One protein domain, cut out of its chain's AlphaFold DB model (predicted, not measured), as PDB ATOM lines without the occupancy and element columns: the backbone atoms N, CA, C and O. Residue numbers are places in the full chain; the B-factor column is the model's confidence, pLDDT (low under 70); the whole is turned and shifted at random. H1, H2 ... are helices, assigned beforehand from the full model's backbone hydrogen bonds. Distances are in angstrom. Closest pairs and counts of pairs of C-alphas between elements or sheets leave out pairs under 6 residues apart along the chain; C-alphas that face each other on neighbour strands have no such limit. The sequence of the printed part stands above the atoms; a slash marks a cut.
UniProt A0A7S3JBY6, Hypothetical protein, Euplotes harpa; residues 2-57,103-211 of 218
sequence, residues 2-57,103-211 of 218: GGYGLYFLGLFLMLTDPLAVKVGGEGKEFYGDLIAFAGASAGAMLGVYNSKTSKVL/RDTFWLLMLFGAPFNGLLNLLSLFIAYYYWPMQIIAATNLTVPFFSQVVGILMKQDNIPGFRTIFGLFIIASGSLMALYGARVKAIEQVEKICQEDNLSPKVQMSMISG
ATOM      1  N   GLY A   2      22.056  73.405  11.804       70.25
ATOM      2  CA  GLY A   2      23.253  73.097  12.614       70.25
ATOM      3  C   GLY A   2      23.843  74.260  13.432       70.25
ATOM      4  O   GLY A   2      24.101  74.086  14.616       70.25
ATOM      5  N   GLY A   3      23.956  75.468  12.859       77.31
ATOM      6  CA  GLY A   3      24.540  76.622  13.567       77.31
ATOM      7  C   GLY A   3      23.776  77.051  14.830       77.31
ATOM      8  O   GLY A   3      24.393  77.405  15.828       77.31
ATOM      9  N   TYR A   4      22.443  76.936  14.836       79.75
ATOM     10  CA  TYR A   4      21.632  77.277  16.014       79.75
ATOM     11  C   TYR A   4      21.816  76.284  17.166       79.75
ATOM     12  O   TYR A   4      21.789  76.686  18.326       79.75
ATOM     13  N   GLY A   5      22.051  75.005  16.853       85.00
ATOM     14  CA  GLY A   5      22.384  73.998  17.862       85.00
ATOM     15  C   GLY A   5      23.717  74.296  18.549       85.00
ATOM     16  O   GLY A   5      23.817  74.184  19.768       85.00
ATOM     17  N   LEU A   6      24.713  74.761  17.784       87.81
ATOM     18  CA  LEU A   6      25.999  75.193  18.334       87.81
ATOM     19  C   LEU A   6      25.840  76.411  19.251       87.81
ATOM     20  O   LEU A   6      26.412  76.418  20.335       87.81
ATOM     21  N   TYR A   7      25.010  77.397  18.892       84.44
ATOM     22  CA  TYR A   7      24.739  78.525  19.794       84.44
ATOM     23  C   TYR A   7      24.141  78.088  21.121       84.44
ATOM     24  O   TYR A   7      24.609  78.526  22.168       84.44
ATOM     25  N   PHE A   8      23.127  77.221  21.083       84.38
ATOM     26  CA  PHE A   8      22.482  76.735  22.298       84.38
ATOM     27  C   PHE A   8      23.470  75.968  23.180       84.38
ATOM     28  O   PHE A   8      23.549  76.223  24.378       84.38
ATOM     29  N   LEU A   9      24.272  75.082  22.583       89.44
ATOM     30  CA  LEU A   9      25.288  74.319  23.303       89.44
ATOM     31  C   LEU A   9      26.369  75.225  23.911       89.44
ATOM     32  O   LEU A   9      26.719  75.066  25.077       89.44
ATOM     33  N   GLY A  10      26.883  76.186  23.141       87.94
ATOM     34  CA  GLY A  10      27.900  77.123  23.611       87.94
ATOM     35  C   GLY A  10      27.388  78.013  24.746       87.94
ATOM     36  O   GLY A  10      28.049  78.124  25.777       87.94
ATOM     37  N   LEU A  11      26.173  78.559  24.611       83.75
ATOM     38  CA  LEU A  11      25.505  79.314  25.677       83.75
ATOM     39  C   LEU A  11      25.281  78.459  26.922       83.75
ATOM     40  O   LEU A  11      25.565  78.910  28.026       83.75
ATOM     41  N   PHE A  12      24.805  77.225  26.762       86.88
ATOM     42  CA  PHE A  12      24.584  76.313  27.880       86.88
ATOM     43  C   PHE A  12      25.876  76.058  28.663       86.88
ATOM     44  O   PHE A  12      25.878  76.116  29.892       86.88
ATOM     45  N   LEU A  13      26.995  75.835  27.971       88.06
ATOM     46  CA  LEU A  13      28.302  75.645  28.606       88.06
ATOM     47  C   LEU A  13      28.785  76.899  29.340       88.06
ATOM     48  O   LEU A  13      29.306  76.782  30.446       88.06
ATOM     49  N   MET A  14      28.571  78.086  28.765       85.19
ATOM     50  CA  MET A  14      28.912  79.355  29.418       85.19
ATOM     51  C   MET A  14      28.051  79.611  30.659       85.19
ATOM     52  O   MET A  14      28.583  79.968  31.703       85.19
ATOM     53  N   LEU A  15      26.735  79.392  30.572       81.38
ATOM     54  CA  LEU A  15      25.794  79.626  31.675       81.38
ATOM     55  C   LEU A  15      25.942  78.608  32.809       81.38
ATOM     56  O   LEU A  15      25.540  78.876  33.939       81.38
ATOM     57  N   THR A  16      26.476  77.420  32.532       86.00
ATOM     58  CA  THR A  16      26.724  76.371  33.536       86.00
ATOM     59  C   THR A  16      28.157  76.380  34.071       86.00
ATOM     60  O   THR A  16      28.548  75.449  34.784       86.00
ATOM     61  N   ASP A  17      28.946  77.412  33.755       85.38
ATOM     62  CA  ASP A  17      30.268  77.604  34.339       85.38
ATOM     63  C   ASP A  17      30.138  78.162  35.772       85.38
ATOM     64  O   ASP A  17      29.654  79.281  35.950       85.38
ATOM     65  N   PRO A  18      30.542  77.405  36.809       84.62
ATOM     66  CA  PRO A  18      30.433  77.854  38.197       84.62
ATOM     67  C   PRO A  18      31.400  78.995  38.546       84.62
ATOM     68  O   PRO A  18      31.217  79.638  39.573       84.62
ATOM     69  N   LEU A  19      32.429  79.240  37.726       86.44
ATOM     70  CA  LEU A  19      33.415  80.300  37.951       86.44
ATOM     71  C   LEU A  19      33.006  81.629  37.302       86.44
ATOM     72  O   LEU A  19      33.534  82.677  37.667       86.44
ATOM     73  N   ALA A  20      32.044  81.610  36.375       82.00
ATOM     74  CA  ALA A  20      31.502  82.802  35.726       82.00
ATOM     75  C   ALA A  20      30.441  83.488  36.610       82.00
ATOM     76  O   ALA A  20      29.276  83.612  36.236       82.00
ATOM     77  N   VAL A  21      30.845  83.903  37.811       84.12
ATOM     78  CA  VAL A  21      29.994  84.597  38.791       84.12
ATOM     79  C   VAL A  21      30.585  85.952  39.165       84.12
ATOM     80  O   VAL A  21      31.808  86.132  39.167       84.12
ATOM     81  N   LYS A  22      29.712  86.905  39.507       83.81
ATOM     82  CA  LYS A  22      30.126  88.217  40.019       83.81
ATOM     83  C   LYS A  22      30.860  88.078  41.347       83.81
ATOM     84  O   LYS A  22      30.549  87.199  42.154       83.81
ATOM     85  N   VAL A  23      31.811  88.969  41.597       83.00
ATOM     86  CA  VAL A  23      32.516  89.030  42.881       83.00
ATOM     87  C   VAL A  23      31.511  89.385  43.983       83.00
ATOM     88  O   VAL A  23      30.840  90.410  43.906       83.00
ATOM     89  N   GLY A  24      31.389  88.523  44.998       79.75
ATOM     90  CA  GLY A  24      30.464  88.716  46.124       79.75
ATOM     91  C   GLY A  24      28.995  88.377  45.840       79.75
ATOM     92  O   GLY A  24      28.153  88.633  46.694       79.75
ATOM     93  N   GLY A  25      28.672  87.814  44.671       70.12
ATOM     94  CA  GLY A  25      27.315  87.358  44.370       70.12
ATOM     95  C   GLY A  25      26.998  86.020  45.039       70.12
ATOM     96  O   GLY A  25      27.746  85.054  44.878       70.12
ATOM     97  N   GLU A  26      25.872  85.948  45.749       64.31
ATOM     98  CA  GLU A  26      25.245  84.672  46.104       64.31
ATOM     99  C   GLU A  26      24.563  84.074  44.853       64.31
ATOM    100  O   GLU A  26      24.293  84.779  43.882       64.31
ATOM    101  N   GLY A  27      24.408  82.748  44.810       60.28
ATOM    102  CA  GLY A  27      24.139  81.985  43.583       60.28
ATOM    103  C   GLY A  27      22.854  82.330  42.806       60.28
ATOM    104  O   GLY A  27      22.022  83.124  43.219       60.28
ATOM    105  N   LYS A  28      22.707  81.673  41.646       60.41
ATOM    106  CA  LYS A  28      21.674  81.910  40.618       60.41
ATOM    107  C   LYS A  28      20.256  82.108  41.175       60.41
ATOM    108  O   LYS A  28      19.636  81.160  41.657       60.41
ATOM    109  N   GLU A  29      19.709  83.307  40.997       76.25
ATOM    110  CA  GLU A  29      18.306  83.595  41.280       76.25
ATOM    111  C   GLU A  29      17.416  83.172  40.102       76.25
ATOM    112  O   GLU A  29      17.374  83.827  39.061       76.25
ATOM    113  N   PHE A  30      16.648  82.092  40.280       77.06
ATOM    114  CA  PHE A  30      15.740  81.559  39.254       77.06
ATOM    115  C   PHE A  30      14.762  82.611  38.695       77.06
ATOM    116  O   PHE A  30      14.471  82.628  37.499       77.06
ATOM    117  N   TYR A  31      14.270  83.519  39.544       79.44
ATOM    118  CA  TYR A  31      13.376  84.598  39.117       79.44
ATOM    119  C   TYR A  31      14.080  85.626  38.224       79.44
ATOM    120  O   TYR A  31      13.490  86.079  37.243       79.44
ATOM    121  N   GLY A  32      15.342  85.948  38.520       81.50
ATOM    122  CA  GLY A  32      16.165  86.813  37.679       81.50
ATOM    123  C   GLY A  32      16.367  86.215  36.287       81.50
ATOM    124  O   GLY A  32      16.169  86.907  35.288       81.50
ATOM    125  N   ASP A  33      16.647  84.912  36.213       80.00
ATOM    126  CA  ASP A  33      16.820  84.191  34.946       80.00
ATOM    127  C   ASP A  33      15.536  84.182  34.096       80.00
ATOM    128  O   ASP A  33      15.589  84.387  32.881       80.00
ATOM    129  N   LEU A  34      14.362  84.002  34.717       82.19
ATOM    130  CA  LEU A  34      13.073  84.065  34.015       82.19
ATOM    131  C   LEU A  34      12.787  85.458  33.446       82.19
ATOM    132  O   LEU A  34      12.360  85.581  32.294       82.19
ATOM    133  N   ILE A  35      13.036  86.509  34.232       85.75
ATOM    134  CA  ILE A  35      12.865  87.898  33.786       85.75
ATOM    135  C   ILE A  35      13.846  88.205  32.649       85.75
ATOM    136  O   ILE A  35      13.450  88.788  31.638       85.75
ATOM    137  N   ALA A  36      15.098  87.758  32.764       84.56
ATOM    138  CA  ALA A  36      16.104  87.910  31.719       84.56
ATOM    139  C   ALA A  36      15.695  87.195  30.423       84.56
ATOM    140  O   ALA A  36      15.817  87.767  29.338       84.56
ATOM    141  N   PHE A  37      15.145  85.981  30.513       82.38
ATOM    142  CA  PHE A  37      14.649  85.238  29.355       82.38
ATOM    143  C   PHE A  37      13.463  85.936  28.671       82.38
ATOM    144  O   PHE A  37      13.428  86.053  27.439       82.38
ATOM    145  N   ALA A  38      12.506  86.444  29.453       87.62
ATOM    146  CA  ALA A  38      11.379  87.213  28.930       87.62
ATOM    147  C   ALA A  38      11.856  88.504  28.241       87.62
ATOM    148  O   ALA A  38      11.441  88.799  27.116       87.62
ATOM    149  N   GLY A  39      12.789  89.227  28.866       88.88
ATOM    150  CA  GLY A  39      13.415  90.420  28.298       88.88
ATOM    151  C   GLY A  39      14.168  90.131  26.999       88.88
ATOM    152  O   GLY A  39      13.996  90.850  26.016       88.88
ATOM    153  N   ALA A  40      14.939  89.040  26.945       86.44
ATOM    154  CA  ALA A  40      15.645  88.612  25.738       86.44
ATOM    155  C   ALA A  40      14.677  88.259  24.596       86.44
ATOM    156  O   ALA A  40      14.916  88.627  23.446       86.44
ATOM    157  N   SER A  41      13.559  87.601  24.913       87.38
ATOM    158  CA  SER A  41      12.516  87.260  23.938       87.38
ATOM    159  C   SER A  41      11.849  88.512  23.363       87.38
ATOM    160  O   SER A  41      11.753  88.658  22.142       87.38
ATOM    161  N   ALA A  42      11.464  89.461  24.223       89.12
ATOM    162  CA  ALA A  42      10.911  90.748  23.799       89.12
ATOM    163  C   ALA A  42      11.919  91.557  22.964       89.12
ATOM    164  O   ALA A  42      11.566  92.099  21.914       89.12
ATOM    165  N   GLY A  43      13.191  91.576  23.373       87.50
ATOM    166  CA  GLY A  43      14.278  92.217  22.633       87.50
ATOM    167  C   GLY A  43      14.498  91.604  21.248       87.50
ATOM    168  O   GLY A  43      14.668  92.333  20.271       87.50
ATOM    169  N   ALA A  44      14.422  90.276  21.122       88.06
ATOM    170  CA  ALA A  44      14.518  89.592  19.835       88.06
ATOM    171  C   ALA A  44      13.347  89.950  18.904       88.06
ATOM    172  O   ALA A  44      13.567  90.240  17.725       88.06
ATOM    173  N   MET A  45      12.114  89.990  19.427       90.31
ATOM    174  CA  MET A  45      10.932  90.421  18.668       90.31
ATOM    175  C   MET A  45      11.065  91.870  18.190       90.31
ATOM    176  O   MET A  45      10.828  92.158  17.014       90.31
ATOM    177  N   LEU A  46      11.508  92.769  19.075       88.69
ATOM    178  CA  LEU A  46      11.771  94.167  18.740       88.69
ATOM    179  C   LEU A  46      12.859  94.293  17.668       88.69
ATOM    180  O   LEU A  46      12.710  95.079  16.739       88.69
ATOM    181  N   GLY A  47      13.925  93.495  17.744       89.19
ATOM    182  CA  GLY A  47      14.981  93.475  16.730       89.19
ATOM    183  C   GLY A  47      14.474  93.045  15.351       89.19
ATOM    184  O   GLY A  47      14.797  93.680  14.348       89.19
ATOM    185  N   VAL A  48      13.607  92.028  15.286       90.31
ATOM    186  CA  VAL A  48      12.958  91.611  14.028       90.31
ATOM    187  C   VAL A  48      12.069  92.723  13.468       90.31
ATOM    188  O   VAL A  48      12.105  92.977  12.263       90.31
ATOM    189  N   TYR A  49      11.287  93.393  14.318       91.50
ATOM    190  CA  TYR A  49      10.476  94.542  13.911       91.50
ATOM    191  C   TYR A  49      11.357  95.675  13.374       91.50
ATOM    192  O   TYR A  49      11.165  96.139  12.250       91.50
ATOM    193  N   ASN A  50      12.393  96.049  14.120       90.50
ATOM    194  CA  ASN A  50      13.319  97.114  13.759       90.50
ATOM    195  C   ASN A  50      14.088  96.821  12.467       90.50
ATOM    196  O   ASN A  50      14.288  97.739  11.681       90.50
ATOM    197  N   SER A  51      14.446  95.562  12.196       90.62
ATOM    198  CA  SER A  51      15.086  95.153  10.936       90.62
ATOM    199  C   SER A  51      14.184  95.318   9.707       90.62
ATOM    200  O   SER A  51      14.679  95.520   8.597       90.62
ATOM    201  N   LYS A  52      12.860  95.244   9.878       91.06
ATOM    202  CA  LYS A  52      11.905  95.544   8.800       91.06
ATOM    203  C   LYS A  52      11.722  97.050   8.649       91.06
ATOM    204  O   LYS A  52      11.794  97.573   7.543       91.06
ATOM    205  N   THR A  53      11.520  97.736   9.767       90.12
ATOM    206  CA  THR A  53      11.239  99.172   9.812       90.12
ATOM    207  C   THR A  53      12.430 100.016   9.351       90.12
ATOM    208  O   THR A  53      12.234 101.011   8.658       90.12
ATOM    209  N   SER A  54      13.665  99.604   9.656       90.56
ATOM    210  CA  SER A  54      14.893 100.300   9.238       90.56
ATOM    211  C   SER A  54      15.017 100.430   7.720       90.56
ATOM    212  O   SER A  54      15.583 101.403   7.239       90.56
ATOM    213  N   LYS A  55      14.466  99.478   6.957       89.62
ATOM    214  CA  LYS A  55      14.513  99.469   5.487       89.62
ATOM    215  C   LYS A  55      13.508 100.420   4.841       89.62
ATOM    216  O   LYS A  55      13.624 100.696   3.652       89.62
ATOM    217  N   VAL A  56      12.522 100.885   5.607       91.94
ATOM    218  CA  VAL A  56      11.420 101.729   5.121       91.94
ATOM    219  C   VAL A  56      11.548 103.158   5.644       91.94
ATOM    220  O   VAL A  56      11.287 104.108   4.912       91.94
ATOM    221  N   LEU A  57      11.937 103.327   6.908       90.19
ATOM    222  CA  LEU A  57      12.018 104.640   7.542       90.19
ATOM    223  C   LEU A  57      13.364 105.322   7.297       90.19
ATOM    224  O   LEU A  57      14.422 104.695   7.316       90.19
ATOM    225  N   ARG A 103      29.221 118.328  39.362       69.19
ATOM    226  CA  ARG A 103      29.588 119.094  38.157       69.19
ATOM    227  C   ARG A 103      30.463 118.278  37.201       69.19
ATOM    228  O   ARG A 103      30.249 118.333  35.993       69.19
ATOM    229  N   ASP A 104      31.410 117.512  37.733       71.88
ATOM    230  CA  ASP A 104      32.341 116.714  36.931       71.88
ATOM    231  C   ASP A 104      31.672 115.453  36.361       71.88
ATOM    232  O   ASP A 104      31.893 115.111  35.198       71.88
ATOM    233  N   THR A 105      30.775 114.823  37.127       69.94
ATOM    234  CA  THR A 105      29.958 113.682  36.683       69.94
ATOM    235  C   THR A 105      29.023 114.086  35.548       69.94
ATOM    236  O   THR A 105      28.919 113.370  34.553       69.94
ATOM    237  N   PHE A 106      28.408 115.269  35.631       70.62
ATOM    238  CA  PHE A 106      27.580 115.808  34.552       70.62
ATOM    239  C   PHE A 106      28.372 115.967  33.246       70.62
ATOM    240  O   PHE A 106      27.926 115.506  32.193       70.62
ATOM    241  N   TRP A 107      29.568 116.564  33.299       71.06
ATOM    242  CA  TRP A 107      30.388 116.764  32.099       71.06
ATOM    243  C   TRP A 107      30.921 115.456  31.520       71.06
ATOM    244  O   TRP A 107      30.830 115.260  30.308       71.06
ATOM    245  N   LEU A 108      31.406 114.537  32.358       69.62
ATOM    246  CA  LEU A 108      31.831 113.200  31.929       69.62
ATOM    247  C   LEU A 108      30.700 112.447  31.222       69.62
ATOM    248  O   LEU A 108      30.922 111.802  30.197       69.62
ATOM    249  N   LEU A 109      29.475 112.570  31.724       69.44
ATOM    250  CA  LEU A 109      28.330 111.843  31.195       69.44
ATOM    251  C   LEU A 109      27.755 112.485  29.927       69.44
ATOM    252  O   LEU A 109      27.313 111.767  29.031       69.44
ATOM    253  N   MET A 110      27.839 113.809  29.800       67.88
ATOM    254  CA  MET A 110      27.488 114.522  28.569       67.88
ATOM    255  C   MET A 110      28.509 114.302  27.444       67.88
ATOM    256  O   MET A 110      28.110 114.170  26.288       67.88
ATOM    257  N   LEU A 111      29.808 114.240  27.763       66.12
ATOM    258  CA  LEU A 111      30.883 114.067  26.777       66.12
ATOM    259  C   LEU A 111      31.105 112.605  26.370       66.12
ATOM    260  O   LEU A 111      31.268 112.325  25.185       66.12
ATOM    261  N   PHE A 112      31.103 111.675  27.328       63.03
ATOM    262  CA  PHE A 112      31.465 110.268  27.098       63.03
ATOM    263  C   PHE A 112      30.353 109.272  27.444       63.03
ATOM    264  O   PHE A 112      30.417 108.115  27.035       63.03
ATOM    265  N   GLY A 113      29.340 109.703  28.197       66.94
ATOM    266  CA  GLY A 113      28.255 108.851  28.669       66.94
ATOM    267  C   GLY A 113      27.079 108.766  27.696       66.94
ATOM    268  O   GLY A 113      27.191 108.277  26.571       66.94
ATOM    269  N   ALA A 114      25.909 109.194  28.164       64.00
ATOM    270  CA  ALA A 114      24.614 108.859  27.577       64.00
ATOM    271  C   ALA A 114      24.394 109.333  26.124       64.00
ATOM    272  O   ALA A 114      23.876 108.538  25.338       64.00
ATOM    273  N   PRO A 115      24.789 110.555  25.708       67.69
ATOM    274  CA  PRO A 115      24.527 111.015  24.347       67.69
ATOM    275  C   PRO A 115      25.429 110.320  23.332       67.69
ATOM    276  O   PRO A 115      24.951 109.866  22.300       67.69
ATOM    277  N   PHE A 116      26.725 110.202  23.626       70.88
ATOM    278  CA  PHE A 116      27.694 109.667  22.672       70.88
ATOM    279  C   PHE A 116      27.573 108.148  22.550       70.88
ATOM    280  O   PHE A 116      27.429 107.632  21.444       70.88
ATOM    281  N   ASN A 117      27.523 107.431  23.678       76.06
ATOM    282  CA  ASN A 117      27.303 105.987  23.670       76.06
ATOM    283  C   ASN A 117      25.905 105.644  23.134       76.06
ATOM    284  O   ASN A 117      25.769 104.776  22.276       76.06
ATOM    285  N   GLY A 118      24.866 106.362  23.574       76.62
ATOM    286  CA  GLY A 118      23.492 106.136  23.123       76.62
ATOM    287  C   GLY A 118      23.314 106.379  21.626       76.62
ATOM    288  O   GLY A 118      22.786 105.517  20.924       76.62
ATOM    289  N   LEU A 119      23.800 107.511  21.108       81.06
ATOM    290  CA  LEU A 119      23.688 107.851  19.690       81.06
ATOM    291  C   LEU A 119      24.514 106.907  18.813       81.06
ATOM    292  O   LEU A 119      23.992 106.409  17.818       81.06
ATOM    293  N   LEU A 120      25.776 106.634  19.168       83.88
ATOM    294  CA  LEU A 120      26.626 105.728  18.388       83.88
ATOM    295  C   LEU A 120      26.086 104.300  18.394       83.88
ATOM    296  O   LEU A 120      26.080 103.641  17.352       83.88
ATOM    297  N   ASN A 121      25.587 103.829  19.537       83.75
ATOM    298  CA  ASN A 121      24.970 102.514  19.629       83.75
ATOM    299  C   ASN A 121      23.706 102.440  18.764       83.75
ATOM    300  O   ASN A 121      23.561 101.531  17.956       83.75
ATOM    301  N   LEU A 122      22.813 103.429  18.842       84.56
ATOM    302  CA  LEU A 122      21.590 103.429  18.036       84.56
ATOM    303  C   LEU A 122      21.865 103.591  16.534       84.56
ATOM    304  O   LEU A 122      21.207 102.944  15.718       84.56
ATOM    305  N   LEU A 123      22.848 104.410  16.155       88.62
ATOM    306  CA  LEU A 123      23.252 104.578  14.759       88.62
ATOM    307  C   LEU A 123      23.883 103.296  14.206       88.62
ATOM    308  O   LEU A 123      23.517 102.856  13.117       88.62
ATOM    309  N   SER A 124      24.798 102.673  14.952       88.06
ATOM    310  CA  SER A 124      25.410 101.402  14.549       88.06
ATOM    311  C   SER A 124      24.378 100.278  14.463       88.06
ATOM    312  O   SER A 124      24.411  99.498  13.514       88.06
ATOM    313  N   LEU A 125      23.394 100.256  15.366       86.62
ATOM    314  CA  LEU A 125      22.260  99.337  15.325       86.62
ATOM    315  C   LEU A 125      21.382  99.564  14.084       86.62
ATOM    316  O   LEU A 125      21.006  98.598  13.420       86.62
ATOM    317  N   PHE A 126      21.080 100.819  13.731       89.94
ATOM    318  CA  PHE A 126      20.347 101.138  12.502       89.94
ATOM    319  C   PHE A 126      21.102 100.650  11.263       89.94
ATOM    320  O   PHE A 126      20.525  99.953  10.430       89.94
ATOM    321  N   ILE A 127      22.398 100.965  11.162       90.44
ATOM    322  CA  ILE A 127      23.261 100.518  10.060       90.44
ATOM    323  C   ILE A 127      23.268  98.986   9.994       90.44
ATOM    324  O   ILE A 127      23.069  98.417   8.922       90.44
ATOM    325  N   ALA A 128      23.427  98.308  11.133       90.06
ATOM    326  CA  ALA A 128      23.391  96.853  11.200       90.06
ATOM    327  C   ALA A 128      22.061  96.304  10.666       90.06
ATOM    328  O   ALA A 128      22.074  95.474   9.761       90.06
ATOM    329  N   TYR A 129      20.925  96.813  11.148       90.25
ATOM    330  CA  TYR A 129      19.593  96.391  10.703       90.25
ATOM    331  C   TYR A 129      19.291  96.701   9.240       90.25
ATOM    332  O   TYR A 129      18.475  96.008   8.631       90.25
ATOM    333  N   TYR A 130      19.889  97.757   8.695       88.56
ATOM    334  CA  TYR A 130      19.702  98.156   7.307       88.56
ATOM    335  C   TYR A 130      20.465  97.231   6.351       88.56
ATOM    336  O   TYR A 130      19.883  96.711   5.400       88.56
ATOM    337  N   TYR A 131      21.751  96.991   6.628       85.00
ATOM    338  CA  TYR A 131      22.646  96.273   5.716       85.00
ATOM    339  C   TYR A 131      22.696  94.763   5.943       85.00
ATOM    340  O   TYR A 131      22.919  94.014   4.993       85.00
ATOM    341  N   TRP A 132      22.497  94.300   7.176       83.62
ATOM    342  CA  TRP A 132      22.687  92.899   7.531       83.62
ATOM    343  C   TRP A 132      21.363  92.216   7.886       83.62
ATOM    344  O   TRP A 132      20.479  92.809   8.508       83.62
ATOM    345  N   PRO A 133      21.193  90.937   7.510       82.38
ATOM    346  CA  PRO A 133      20.052  90.150   7.943       82.38
ATOM    347  C   PRO A 133      20.107  89.906   9.459       82.38
ATOM    348  O   PRO A 133      21.177  89.694  10.036       82.38
ATOM    349  N   MET A 134      18.935  89.864  10.098       83.31
ATOM    350  CA  MET A 134      18.791  89.725  11.555       83.31
ATOM    351  C   MET A 134      19.540  88.515  12.134       83.31
ATOM    352  O   MET A 134      20.014  88.559  13.262       83.31
ATOM    353  N   GLN A 135      19.689  87.435  11.365       80.38
ATOM    354  CA  GLN A 135      20.421  86.240  11.786       80.38
ATOM    355  C   GLN A 135      21.904  86.527  12.049       80.38
ATOM    356  O   GLN A 135      22.466  85.970  12.988       80.38
ATOM    357  N   ILE A 136      22.524  87.391  11.239       79.12
ATOM    358  CA  ILE A 136      23.926  87.794  11.411       79.12
ATOM    359  C   ILE A 136      24.055  88.685  12.644       79.12
ATOM    360  O   ILE A 136      24.924  88.453  13.476       79.12
ATOM    361  N   ILE A 137      23.129  89.631  12.808       85.50
ATOM    362  CA  ILE A 137      23.095  90.548  13.955       85.50
ATOM    363  C   ILE A 137      22.903  89.776  15.268       85.50
ATOM    364  O   ILE A 137      23.592  90.019  16.256       85.50
ATOM    365  N   ALA A 138      21.996  88.798  15.285       82.44
ATOM    366  CA  ALA A 138      21.781  87.939  16.444       82.44
ATOM    367  C   ALA A 138      23.037  87.119  16.781       82.44
ATOM    368  O   ALA A 138      23.404  87.031  17.948       82.44
ATOM    369  N   ALA A 139      23.724  86.575  15.771       78.06
ATOM    370  CA  ALA A 139      24.967  85.828  15.956       78.06
ATOM    371  C   ALA A 139      26.089  86.689  16.556       78.06
ATOM    372  O   ALA A 139      26.797  86.241  17.455       78.06
ATOM    373  N   THR A 140      26.235  87.940  16.107       80.25
ATOM    374  CA  THR A 140      27.211  88.879  16.680       80.25
ATOM    375  C   THR A 140      26.825  89.321  18.088       80.25
ATOM    376  O   THR A 140      27.689  89.478  18.944       80.25
ATOM    377  N   ASN A 141      25.531  89.446  18.391       84.31
ATOM    378  CA  ASN A 141      25.092  89.797  19.743       84.31
ATOM    379  C   ASN A 141      25.413  88.705  20.775       84.31
ATOM    380  O   ASN A 141      25.607  89.016  21.947       84.31
ATOM    381  N   LEU A 142      25.565  87.444  20.353       80.50
ATOM    382  CA  LEU A 142      26.010  86.360  21.236       80.50
ATOM    383  C   LEU A 142      27.461  86.514  21.713       80.50
ATOM    384  O   LEU A 142      27.837  85.873  22.690       80.50
ATOM    385  N   THR A 143      28.275  87.366  21.077       76.81
ATOM    386  CA  THR A 143      29.637  87.651  21.556       76.81
ATOM    387  C   THR A 143      29.680  88.757  22.611       76.81
ATOM    388  O   THR A 143      30.684  88.898  23.302       76.81
ATOM    389  N   VAL A 144      28.602  89.531  22.778       81.38
ATOM    390  CA  VAL A 144      28.543  90.649  23.739       81.38
ATOM    391  C   VAL A 144      28.777  90.200  25.190       81.38
ATOM    392  O   VAL A 144      29.593  90.840  25.855       81.38
ATOM    393  N   PRO A 145      28.175  89.100  25.695       79.56
ATOM    394  CA  PRO A 145      28.424  88.636  27.061       79.56
ATOM    395  C   PRO A 145      29.901  88.342  27.340       79.56
ATOM    396  O   PRO A 145      30.383  88.593  28.438       79.56
ATOM    397  N   PHE A 146      30.645  87.865  26.338       80.25
ATOM    398  CA  PHE A 146      32.077  87.621  26.481       80.25
ATOM    399  C   PHE A 146      32.863  88.918  26.678       80.25
ATOM    400  O   PHE A 146      33.645  89.022  27.619       80.25
ATOM    401  N   PHE A 147      32.626  89.931  25.838       84.31
ATOM    402  CA  PHE A 147      33.268  91.235  26.019       84.31
ATOM    403  C   PHE A 147      32.855  91.885  27.342       84.31
ATOM    404  O   PHE A 147      33.700  92.468  28.018       84.31
ATOM    405  N   SER A 148      31.592  91.721  27.747       84.62
ATOM    406  CA  SER A 148      31.108  92.169  29.054       84.62
ATOM    407  C   SER A 148      31.893  91.522  30.198       84.62
ATOM    408  O   SER A 148      32.338  92.239  31.085       84.62
ATOM    409  N   GLN A 149      32.129  90.206  30.148       83.81
ATOM    410  CA  GLN A 149      32.929  89.492  31.147       83.81
ATOM    411  C   GLN A 149      34.384  89.986  31.168       83.81
ATOM    412  O   GLN A 149      34.952  90.188  32.234       83.81
ATOM    413  N   VAL A 150      35.005  90.207  30.001       87.50
ATOM    414  CA  VAL A 150      36.383  90.729  29.922       87.50
ATOM    415  C   VAL A 150      36.480  92.100  30.591       87.50
ATOM    416  O   VAL A 150      37.375  92.325  31.404       87.50
ATOM    417  N   VAL A 151      35.542  93.002  30.290       87.62
ATOM    418  CA  VAL A 151      35.475  94.323  30.931       87.62
ATOM    419  C   VAL A 151      35.223  94.184  32.434       87.62
ATOM    420  O   VAL A 151      35.892  94.851  33.220       87.62
ATOM    421  N   GLY A 152      34.329  93.289  32.851       86.62
ATOM    422  CA  GLY A 152      34.041  93.028  34.261       86.62
ATOM    423  C   GLY A 152      35.249  92.511  35.043       86.62
ATOM    424  O   GLY A 152      35.491  92.974  36.158       86.62
ATOM    425  N   ILE A 153      36.076  91.646  34.448       89.19
ATOM    426  CA  ILE A 153      37.348  91.190  35.040       89.19
ATOM    427  C   ILE A 153      38.323  92.361  35.191       89.19
ATOM    428  O   ILE A 153      38.913  92.539  36.257       89.19
ATOM    429  N   LEU A 154      38.484  93.190  34.150       92.12
ATOM    430  CA  LEU A 154      39.367  94.365  34.197       92.12
ATOM    431  C   LEU A 154      38.933  95.359  35.283       92.12
ATOM    432  O   LEU A 154      39.778  95.955  35.950       92.12
ATOM    433  N   MET A 155      37.623  95.487  35.500       90.56
ATOM    434  CA  MET A 155      37.023  96.327  36.540       90.56
ATOM    435  C   MET A 155      36.944  95.644  37.914       90.56
ATOM    436  O   MET A 155      36.430  96.243  38.856       90.56
ATOM    437  N   LYS A 156      37.447  94.409  38.050       89.00
ATOM    438  CA  LYS A 156      37.369  93.586  39.272       89.00
ATOM    439  C   LYS A 156      35.936  93.351  39.779       89.00
ATOM    440  O   LYS A 156      35.731  93.137  40.970       89.00
ATOM    441  N   GLN A 157      34.951  93.406  38.886       88.44
ATOM    442  CA  GLN A 157      33.542  93.126  39.180       88.44
ATOM    443  C   GLN A 157      33.195  91.645  38.988       88.44
ATOM    444  O   GLN A 157      32.310  91.130  39.672       88.44
ATOM    445  N   ASP A 158      33.921  90.959  38.104       88.88
ATOM    446  CA  ASP A 158      33.677  89.561  37.760       88.88
ATOM    447  C   ASP A 158      34.889  88.674  38.066       88.88
ATOM    448  O   ASP A 158      36.043  89.099  37.948       88.88
ATOM    449  N   ASN A 159      34.627  87.414  38.424       88.62
ATOM    450  CA  ASN A 159      35.673  86.404  38.541       88.62
ATOM    451  C   ASN A 159      36.182  85.959  37.162       88.62
ATOM    452  O   ASN A 159      35.494  86.072  36.140       88.62
ATOM    453  N   ILE A 160      37.405  85.421  37.140       90.44
ATOM    454  CA  ILE A 160      37.974  84.827  35.930       90.44
ATOM    455  C   ILE A 160      37.138  83.588  35.568       90.44
ATOM    456  O   ILE A 160      37.018  82.680  36.396       90.44
ATOM    457  N   PRO A 161      36.565  83.528  34.353       88.50
ATOM    458  CA  PRO A 161      35.708  82.431  33.952       88.50
ATOM    459  C   PRO A 161      36.505  81.136  33.789       88.50
ATOM    460  O   PRO A 161      37.707  81.142  33.505       88.50
ATOM    461  N   GLY A 162      35.817  80.011  33.944       89.75
ATOM    462  CA  GLY A 162      36.411  78.696  33.803       89.75
ATOM    463  C   GLY A 162      36.629  78.280  32.352       89.75
ATOM    464  O   GLY A 162      36.303  78.966  31.376       89.75
ATOM    465  N   PHE A 163      37.168  77.070  32.203       91.50
ATOM    466  CA  PHE A 163      37.381  76.457  30.894       91.50
ATOM    467  C   PHE A 163      36.069  76.265  30.112       91.50
ATOM    468  O   PHE A 163      36.082  76.293  28.881       91.50
ATOM    469  N   ARG A 164      34.926  76.100  30.797       90.19
ATOM    470  CA  ARG A 164      33.628  75.882  30.138       90.19
ATOM    471  C   ARG A 164      33.173  77.128  29.394       90.19
ATOM    472  O   ARG A 164      32.726  77.003  28.257       90.19
ATOM    473  N   THR A 165      33.343  78.313  29.977       87.12
ATOM    474  CA  THR A 165      33.040  79.578  29.299       87.12
ATOM    475  C   THR A 165      33.924  79.788  28.073       87.12
ATOM    476  O   THR A 165      33.417  80.139  27.009       87.12
ATOM    477  N   ILE A 166      35.233  79.532  28.191       89.00
ATOM    478  CA  ILE A 166      36.178  79.674  27.070       89.00
ATOM    479  C   ILE A 166      35.809  78.707  25.939       89.00
ATOM    480  O   ILE A 166      35.729  79.099  24.777       89.00
ATOM    481  N   PHE A 167      35.535  77.445  26.264       92.00
ATOM    482  CA  PHE A 167      35.141  76.451  25.271       92.00
ATOM    483  C   PHE A 167      33.778  76.767  24.639       92.00
ATOM    484  O   PHE A 167      33.625  76.687  23.419       92.00
ATOM    485  N   GLY A 168      32.806  77.206  25.442       89.12
ATOM    486  CA  GLY A 168      31.500  77.656  24.964       89.12
ATOM    487  C   GLY A 168      31.608  78.816  23.973       89.12
ATOM    488  O   GLY A 168      30.933  78.800  22.944       89.12
ATOM    489  N   LEU A 169      32.529  79.758  24.201       87.06
ATOM    490  CA  LEU A 169      32.818  80.847  23.266       87.06
ATOM    491  C   LEU A 169      33.292  80.331  21.901       87.06
ATOM    492  O   LEU A 169      32.792  80.790  20.875       87.06
ATOM    493  N   PHE A 170      34.222  79.373  21.867       90.19
ATOM    494  CA  PHE A 170      34.690  78.784  20.607       90.19
ATOM    495  C   PHE A 170      33.559  78.089  19.840       90.19
ATOM    496  O   PHE A 170      33.494  78.180  18.610       90.19
ATOM    497  N   ILE A 171      32.634  77.440  20.552       90.69
ATOM    498  CA  ILE A 171      31.446  76.829  19.945       90.69
ATOM    499  C   ILE A 171      30.515  77.904  19.374       90.69
ATOM    500  O   ILE A 171      30.073  77.764  18.233       90.69
ATOM    501  N   ILE A 172      30.246  78.989  20.113       86.56
ATOM    502  CA  ILE A 172      29.438  80.115  19.613       86.56
ATOM    503  C   ILE A 172      30.092  80.725  18.373       86.56
ATOM    504  O   ILE A 172      29.417  80.896  17.363       86.56
ATOM    505  N   ALA A 173      31.400  80.986  18.405       85.69
ATOM    506  CA  ALA A 173      32.137  81.528  17.265       85.69
ATOM    507  C   ALA A 173      32.040  80.612  16.034       85.69
ATOM    508  O   ALA A 173      31.772  81.079  14.925       85.69
ATOM    509  N   SER A 174      32.172  79.299  16.229       88.25
ATOM    510  CA  SER A 174      32.003  78.303  15.162       88.25
ATOM    511  C   SER A 174      30.570  78.287  14.618       88.25
ATOM    512  O   SER A 174      30.362  78.252  13.404       88.25
ATOM    513  N   GLY A 175      29.570  78.383  15.502       86.00
ATOM    514  CA  GLY A 175      28.163  78.548  15.136       86.00
ATOM    515  C   GLY A 175      27.922  79.809  14.305       86.00
ATOM    516  O   GLY A 175      27.212  79.741  13.299       86.00
ATOM    517  N   SER A 176      28.579  80.919  14.660       82.31
ATOM    518  CA  SER A 176      28.516  82.207  13.958       82.31
ATOM    519  C   SER A 176      29.063  82.101  12.550       82.31
ATOM    520  O   SER A 176      28.393  82.504  11.600       82.31
ATOM    521  N   LEU A 177      30.227  81.473  12.388       84.44
ATOM    522  CA  LEU A 177      30.811  81.215  11.073       84.44
ATOM    523  C   LEU A 177      29.912  80.315  10.218       84.44
ATOM    524  O   LEU A 177      29.684  80.605   9.043       84.44
ATOM    525  N   MET A 178      29.338  79.264  10.805       85.56
ATOM    526  CA  MET A 178      28.422  78.367  10.097       85.56
ATOM    527  C   MET A 178      27.124  79.077   9.682       85.56
ATOM    528  O   MET A 178      26.624  78.863   8.575       85.56
ATOM    529  N   ALA A 179      26.567  79.933  10.543       81.00
ATOM    530  CA  ALA A 179      25.370  80.710  10.235       81.00
ATOM    531  C   ALA A 179      25.635  81.762   9.152       81.00
ATOM    532  O   ALA A 179      24.812  81.914   8.250       81.00
ATOM    533  N   LEU A 180      26.789  82.434   9.201       78.69
ATOM    534  CA  LEU A 180      27.249  83.362   8.166       78.69
ATOM    535  C   LEU A 180      27.397  82.662   6.817       78.69
ATOM    536  O   LEU A 180      26.889  83.145   5.805       78.69
ATOM    537  N   TYR A 181      28.034  81.491   6.808       83.31
ATOM    538  CA  TYR A 181      28.170  80.681   5.604       83.31
ATOM    539  C   TYR A 181      26.801  80.278   5.043       83.31
ATOM    540  O   TYR A 181      26.523  80.493   3.865       83.31
ATOM    541  N   GLY A 182      25.898  79.784   5.895       81.75
ATOM    542  CA  GLY A 182      24.537  79.427   5.487       81.75
ATOM    543  C   GLY A 182      23.717  80.618   4.977       81.75
ATOM    544  O   GLY A 182      22.944  80.469   4.032       81.75
ATOM    545  N   ALA A 183      23.889  81.805   5.564       76.31
ATOM    546  CA  ALA A 183      23.247  83.031   5.092       76.31
ATOM    547  C   ALA A 183      23.758  83.439   3.703       76.31
ATOM    548  O   ALA A 183      22.957  83.812   2.846       76.31
ATOM    549  N   ARG A 184      25.067  83.302   3.454       78.94
ATOM    550  CA  ARG A 184      25.674  83.569   2.144       78.94
ATOM    551  C   ARG A 184      25.139  82.631   1.063       78.94
ATOM    552  O   ARG A 184      24.774  83.109  -0.003       78.94
ATOM    553  N   VAL A 185      25.055  81.328   1.340       81.81
ATOM    554  CA  VAL A 185      24.513  80.341   0.386       81.81
ATOM    555  C   VAL A 185      23.069  80.687   0.009       81.81
ATOM    556  O   VAL A 185      22.750  80.769  -1.171       81.81
ATOM    557  N   LYS A 186      22.219  81.013   0.993       79.00
ATOM    558  CA  LYS A 186      20.829  81.426   0.728       79.00
ATOM    559  C   LYS A 186      20.717  82.704  -0.100       79.00
ATOM    560  O   LYS A 186      19.807  82.813  -0.915       79.00
ATOM    561  N   ALA A 187      21.602  83.675   0.120       74.62
ATOM    562  CA  ALA A 187      21.615  84.900  -0.673       74.62
ATOM    563  C   ALA A 187      21.963  84.611  -2.142       74.62
ATOM    564  O   ALA A 187      21.323  85.155  -3.036       74.62
ATOM    565  N   ILE A 188      22.924  83.712  -2.391       77.94
ATOM    566  CA  ILE A 188      23.293  83.277  -3.746       77.94
ATOM    567  C   ILE A 188      22.108  82.576  -4.424       77.94
ATOM    568  O   ILE A 188      21.730  82.968  -5.523       77.94
ATOM    569  N   GLU A 189      21.454  81.633  -3.742       80.75
ATOM    570  CA  GLU A 189      20.271  80.937  -4.273       80.75
ATOM    571  C   GLU A 189      19.119  81.898  -4.624       80.75
ATOM    572  O   GLU A 189      18.400  81.688  -5.600       80.75
ATOM    573  N   GLN A 190      18.916  82.964  -3.839       78.69
ATOM    574  CA  GLN A 190      17.901  83.981  -4.135       78.69
ATOM    575  C   GLN A 190      18.238  84.785  -5.393       78.69
ATOM    576  O   GLN A 190      17.356  85.023  -6.215       78.69
ATOM    577  N   VAL A 191      19.504  85.176  -5.558       75.75
ATOM    578  CA  VAL A 191      19.967  85.893  -6.755       75.75
ATOM    579  C   VAL A 191      19.855  85.008  -7.994       75.75
ATOM    580  O   VAL A 191      19.387  85.479  -9.027       75.75
ATOM    581  N   GLU A 192      20.219  83.728  -7.897       76.38
ATOM    582  CA  GLU A 192      20.079  82.770  -8.998       76.38
ATOM    583  C   GLU A 192      18.620  82.613  -9.441       76.38
ATOM    584  O   GLU A 192      18.354  82.625 -10.641       76.38
ATOM    585  N   LYS A 193      17.667  82.548  -8.500       78.56
ATOM    586  CA  LYS A 193      16.230  82.486  -8.822       78.56
ATOM    587  C   LYS A 193      15.736  83.724  -9.564       78.56
ATOM    588  O   LYS A 193      15.109  83.579 -10.606       78.56
ATOM    589  N   ILE A 194      16.069  84.922  -9.078       76.44
ATOM    590  CA  ILE A 194      15.702  86.185  -9.746       76.44
ATOM    591  C   ILE A 194      16.300  86.228 -11.158       76.44
ATOM    592  O   ILE A 194      15.627  86.559 -12.126       76.44
ATOM    593  N   CYS A 195      17.563  85.820 -11.301       69.00
ATOM    594  CA  CYS A 195      18.229  85.801 -12.598       69.00
ATOM    595  C   CYS A 195      17.627  84.792 -13.589       69.00
ATOM    596  O   CYS A 195      17.689  85.029 -14.797       69.00
ATOM    597  N   GLN A 196      17.096  83.668 -13.094       74.81
ATOM    598  CA  GLN A 196      16.377  82.681 -13.900       74.81
ATOM    599  C   GLN A 196      14.996  83.192 -14.324       74.81
ATOM    600  O   GLN A 196      14.611  82.982 -15.471       74.81
ATOM    601  N   GLU A 197      14.279  83.891 -13.440       77.44
ATOM    602  CA  GLU A 197      12.986  84.514 -13.753       77.44
ATOM    603  C   GLU A 197      13.127  85.639 -14.797       77.44
ATOM    604  O   GLU A 197      12.316  85.724 -15.719       77.44
ATOM    605  N   ASP A 198      14.206  86.427 -14.731       77.69
ATOM    606  CA  ASP A 198      14.455  87.568 -15.627       77.69
ATOM    607  C   ASP A 198      15.212  87.218 -16.934       77.69
ATOM    608  O   ASP A 198      15.534  88.113 -17.719       77.69
ATOM    609  N   ASN A 199      15.522  85.939 -17.205       75.69
ATOM    610  CA  ASN A 199      16.306  85.489 -18.380       75.69
ATOM    611  C   ASN A 199      17.647  86.243 -18.579       75.69
ATOM    612  O   ASN A 199      18.095  86.500 -19.703       75.69
ATOM    613  N   LEU A 200      18.320  86.615 -17.487       69.00
ATOM    614  CA  LEU A 200      19.568  87.383 -17.540       69.00
ATOM    615  C   LEU A 200      20.758  86.517 -17.983       69.00
ATOM    616  O   LEU A 200      20.904  85.371 -17.559       69.00
ATOM    617  N   SER A 201      21.662  87.077 -18.802       66.12
ATOM    618  CA  SER A 201      22.819  86.318 -19.308       66.12
ATOM    619  C   SER A 201      23.815  85.942 -18.190       66.12
ATOM    620  O   SER A 201      24.019  86.736 -17.264       66.12
ATOM    621  N   PRO A 202      24.536  84.806 -18.302       63.44
ATOM    622  CA  PRO A 202      25.442  84.295 -17.260       63.44
ATOM    623  C   PRO A 202      26.532  85.281 -16.809       63.44
ATOM    624  O   PRO A 202      26.982  85.247 -15.666       63.44
ATOM    625  N   LYS A 203      26.953  86.201 -17.691       60.16
ATOM    626  CA  LYS A 203      27.944  87.245 -17.368       60.16
ATOM    627  C   LYS A 203      27.404  88.298 -16.396       60.16
ATOM    628  O   LYS A 203      28.168  88.829 -15.597       60.16
ATOM    629  N   VAL A 204      26.106  88.594 -16.461       60.97
ATOM    630  CA  VAL A 204      25.435  89.531 -15.545       60.97
ATOM    631  C   VAL A 204      25.148  88.844 -14.208       60.97
ATOM    632  O   VAL A 204      25.342  89.443 -13.157       60.97
ATOM    633  N   GLN A 205      24.801  87.555 -14.239       58.53
ATOM    634  CA  GLN A 205      24.623  86.733 -13.037       58.53
ATOM    635  C   GLN A 205      25.908  86.683 -12.195       58.53
ATOM    636  O   GLN A 205      25.889  86.962 -10.997       58.53
ATOM    637  N   MET A 206      27.054  86.422 -12.836       57.62
ATOM    638  CA  MET A 206      28.345  86.370 -12.146       57.62
ATOM    639  C   MET A 206      28.778  87.726 -11.567       57.62
ATOM    640  O   MET A 206      29.371  87.748 -10.492       57.62
ATOM    641  N   SER A 207      28.472  88.849 -12.234       62.56
ATOM    642  CA  SER A 207      28.863  90.188 -11.760       62.56
ATOM    643  C   SER A 207      28.013  90.699 -10.589       62.56
ATOM    644  O   SER A 207      28.516  91.479  -9.774       62.56
ATOM    645  N   MET A 208      26.755  90.248 -10.475       58.38
ATOM    646  CA  MET A 208      25.902  90.516  -9.310       58.38
ATOM    647  C   MET A 208      26.331  89.689  -8.089       58.38
ATOM    648  O   MET A 208      26.380  90.218  -6.982       58.38
ATOM    649  N   ILE A 209      26.704  88.418  -8.282       59.16
ATOM    650  CA  ILE A 209      27.121  87.509  -7.197       59.16
ATOM    651  C   ILE A 209      28.497  87.886  -6.619       59.16
ATOM    652  O   ILE A 209      28.723  87.758  -5.415       59.16
ATOM    653  N   SER A 210      29.426  88.373  -7.448       60.12
ATOM    654  CA  SER A 210      30.761  88.809  -7.008       60.12
ATOM    655  C   SER A 210      30.778  90.188  -6.337       60.12
ATOM    656  O   SER A 210      31.830  90.615  -5.864       60.12
ATOM    657  N   GLY A 211      29.651  90.914  -6.322       53.66
ATOM    658  CA  GLY A 211      29.580  92.291  -5.818       53.66
ATOM    659  C   GLY A 211      30.368  93.308  -6.655       53.66
ATOM    660  O   GLY A 211      30.562  94.440  -6.218       53.66
TER     661      GLY A 211
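Overview. This is residues 2 to 57 and 103 to 211 of the 218 residues of the protein "Hypothetical protein" of Euplotes harpa (UniProt A0A7S3JBY6). One very long helix, H7, makes the longest axis of a loose, open assembly; H1 lies side by side with its first half, H8 folds back at its far end, and H5 packs on it. H4 and H2 meet at their last residues as a V, and H3 extends the H4 arm away from H7. The printed part has 165 residues with eight named helices, H1 to H8 in order, and no named strand: all helix. It is loose, with a radius of gyration of the C-alphas of 20.6 A, and spans 66 by 43 by 27 A.

Along the chain. H1, residues 2 to 15, begins at C-alpha 2 (23.253, 73.097, 12.614). H2, residues 30 to 53, is 34.6 A long. H3 is residues 103 to 111, H4 114 to 131 at 25.3 A, H5 134 to 141 and H6 144 to 154. H7, residues 163 to 197, measures 51.5 A; H8, residues 202 to 209, ends at C-alpha 209 (27.121, 87.509, -7.197).

Arrangement. H1 touches the hub, H7, opposite ways at a shallow tilt of 23 degrees; the closest C-alphas, Gly 10 and Gly 168, are 3.9 A apart. H5 touches H7 at C-alphas Ala 139 and Ser 176, 5.4 A. H7 and H8 form a helical hairpin, closest at C-alphas Cys 195 and Gln 205, 6.5 A. H6 is close but not clearly touching H7, at C-alphas Phe 146 and Leu 169, 7.5 A. H2 and H4 touch only at their ends, at C-alphas Ser 51 and Tyr 129, 4.7 A, at a steep tilt of 59 degrees. H3 is close but not clearly touching H4, at C-alphas Met 110 and Phe 116, 7.6 A. In H1 to H8 every O i to N i+4 pair is within hydrogen-bond range.

Size, cuts and confidence. The C-alphas farthest apart, Arg 103 and Asn 199, are 67.1 A apart. Residues 58 to 102 are not printed, and C-alphas 57 and 103 are 38.1 A apart across the cut. The link H1 to H2 is long. Residues 26 to 28, 103, 105, 108 to 115, 195 and 200 to 211 have pLDDT under 70.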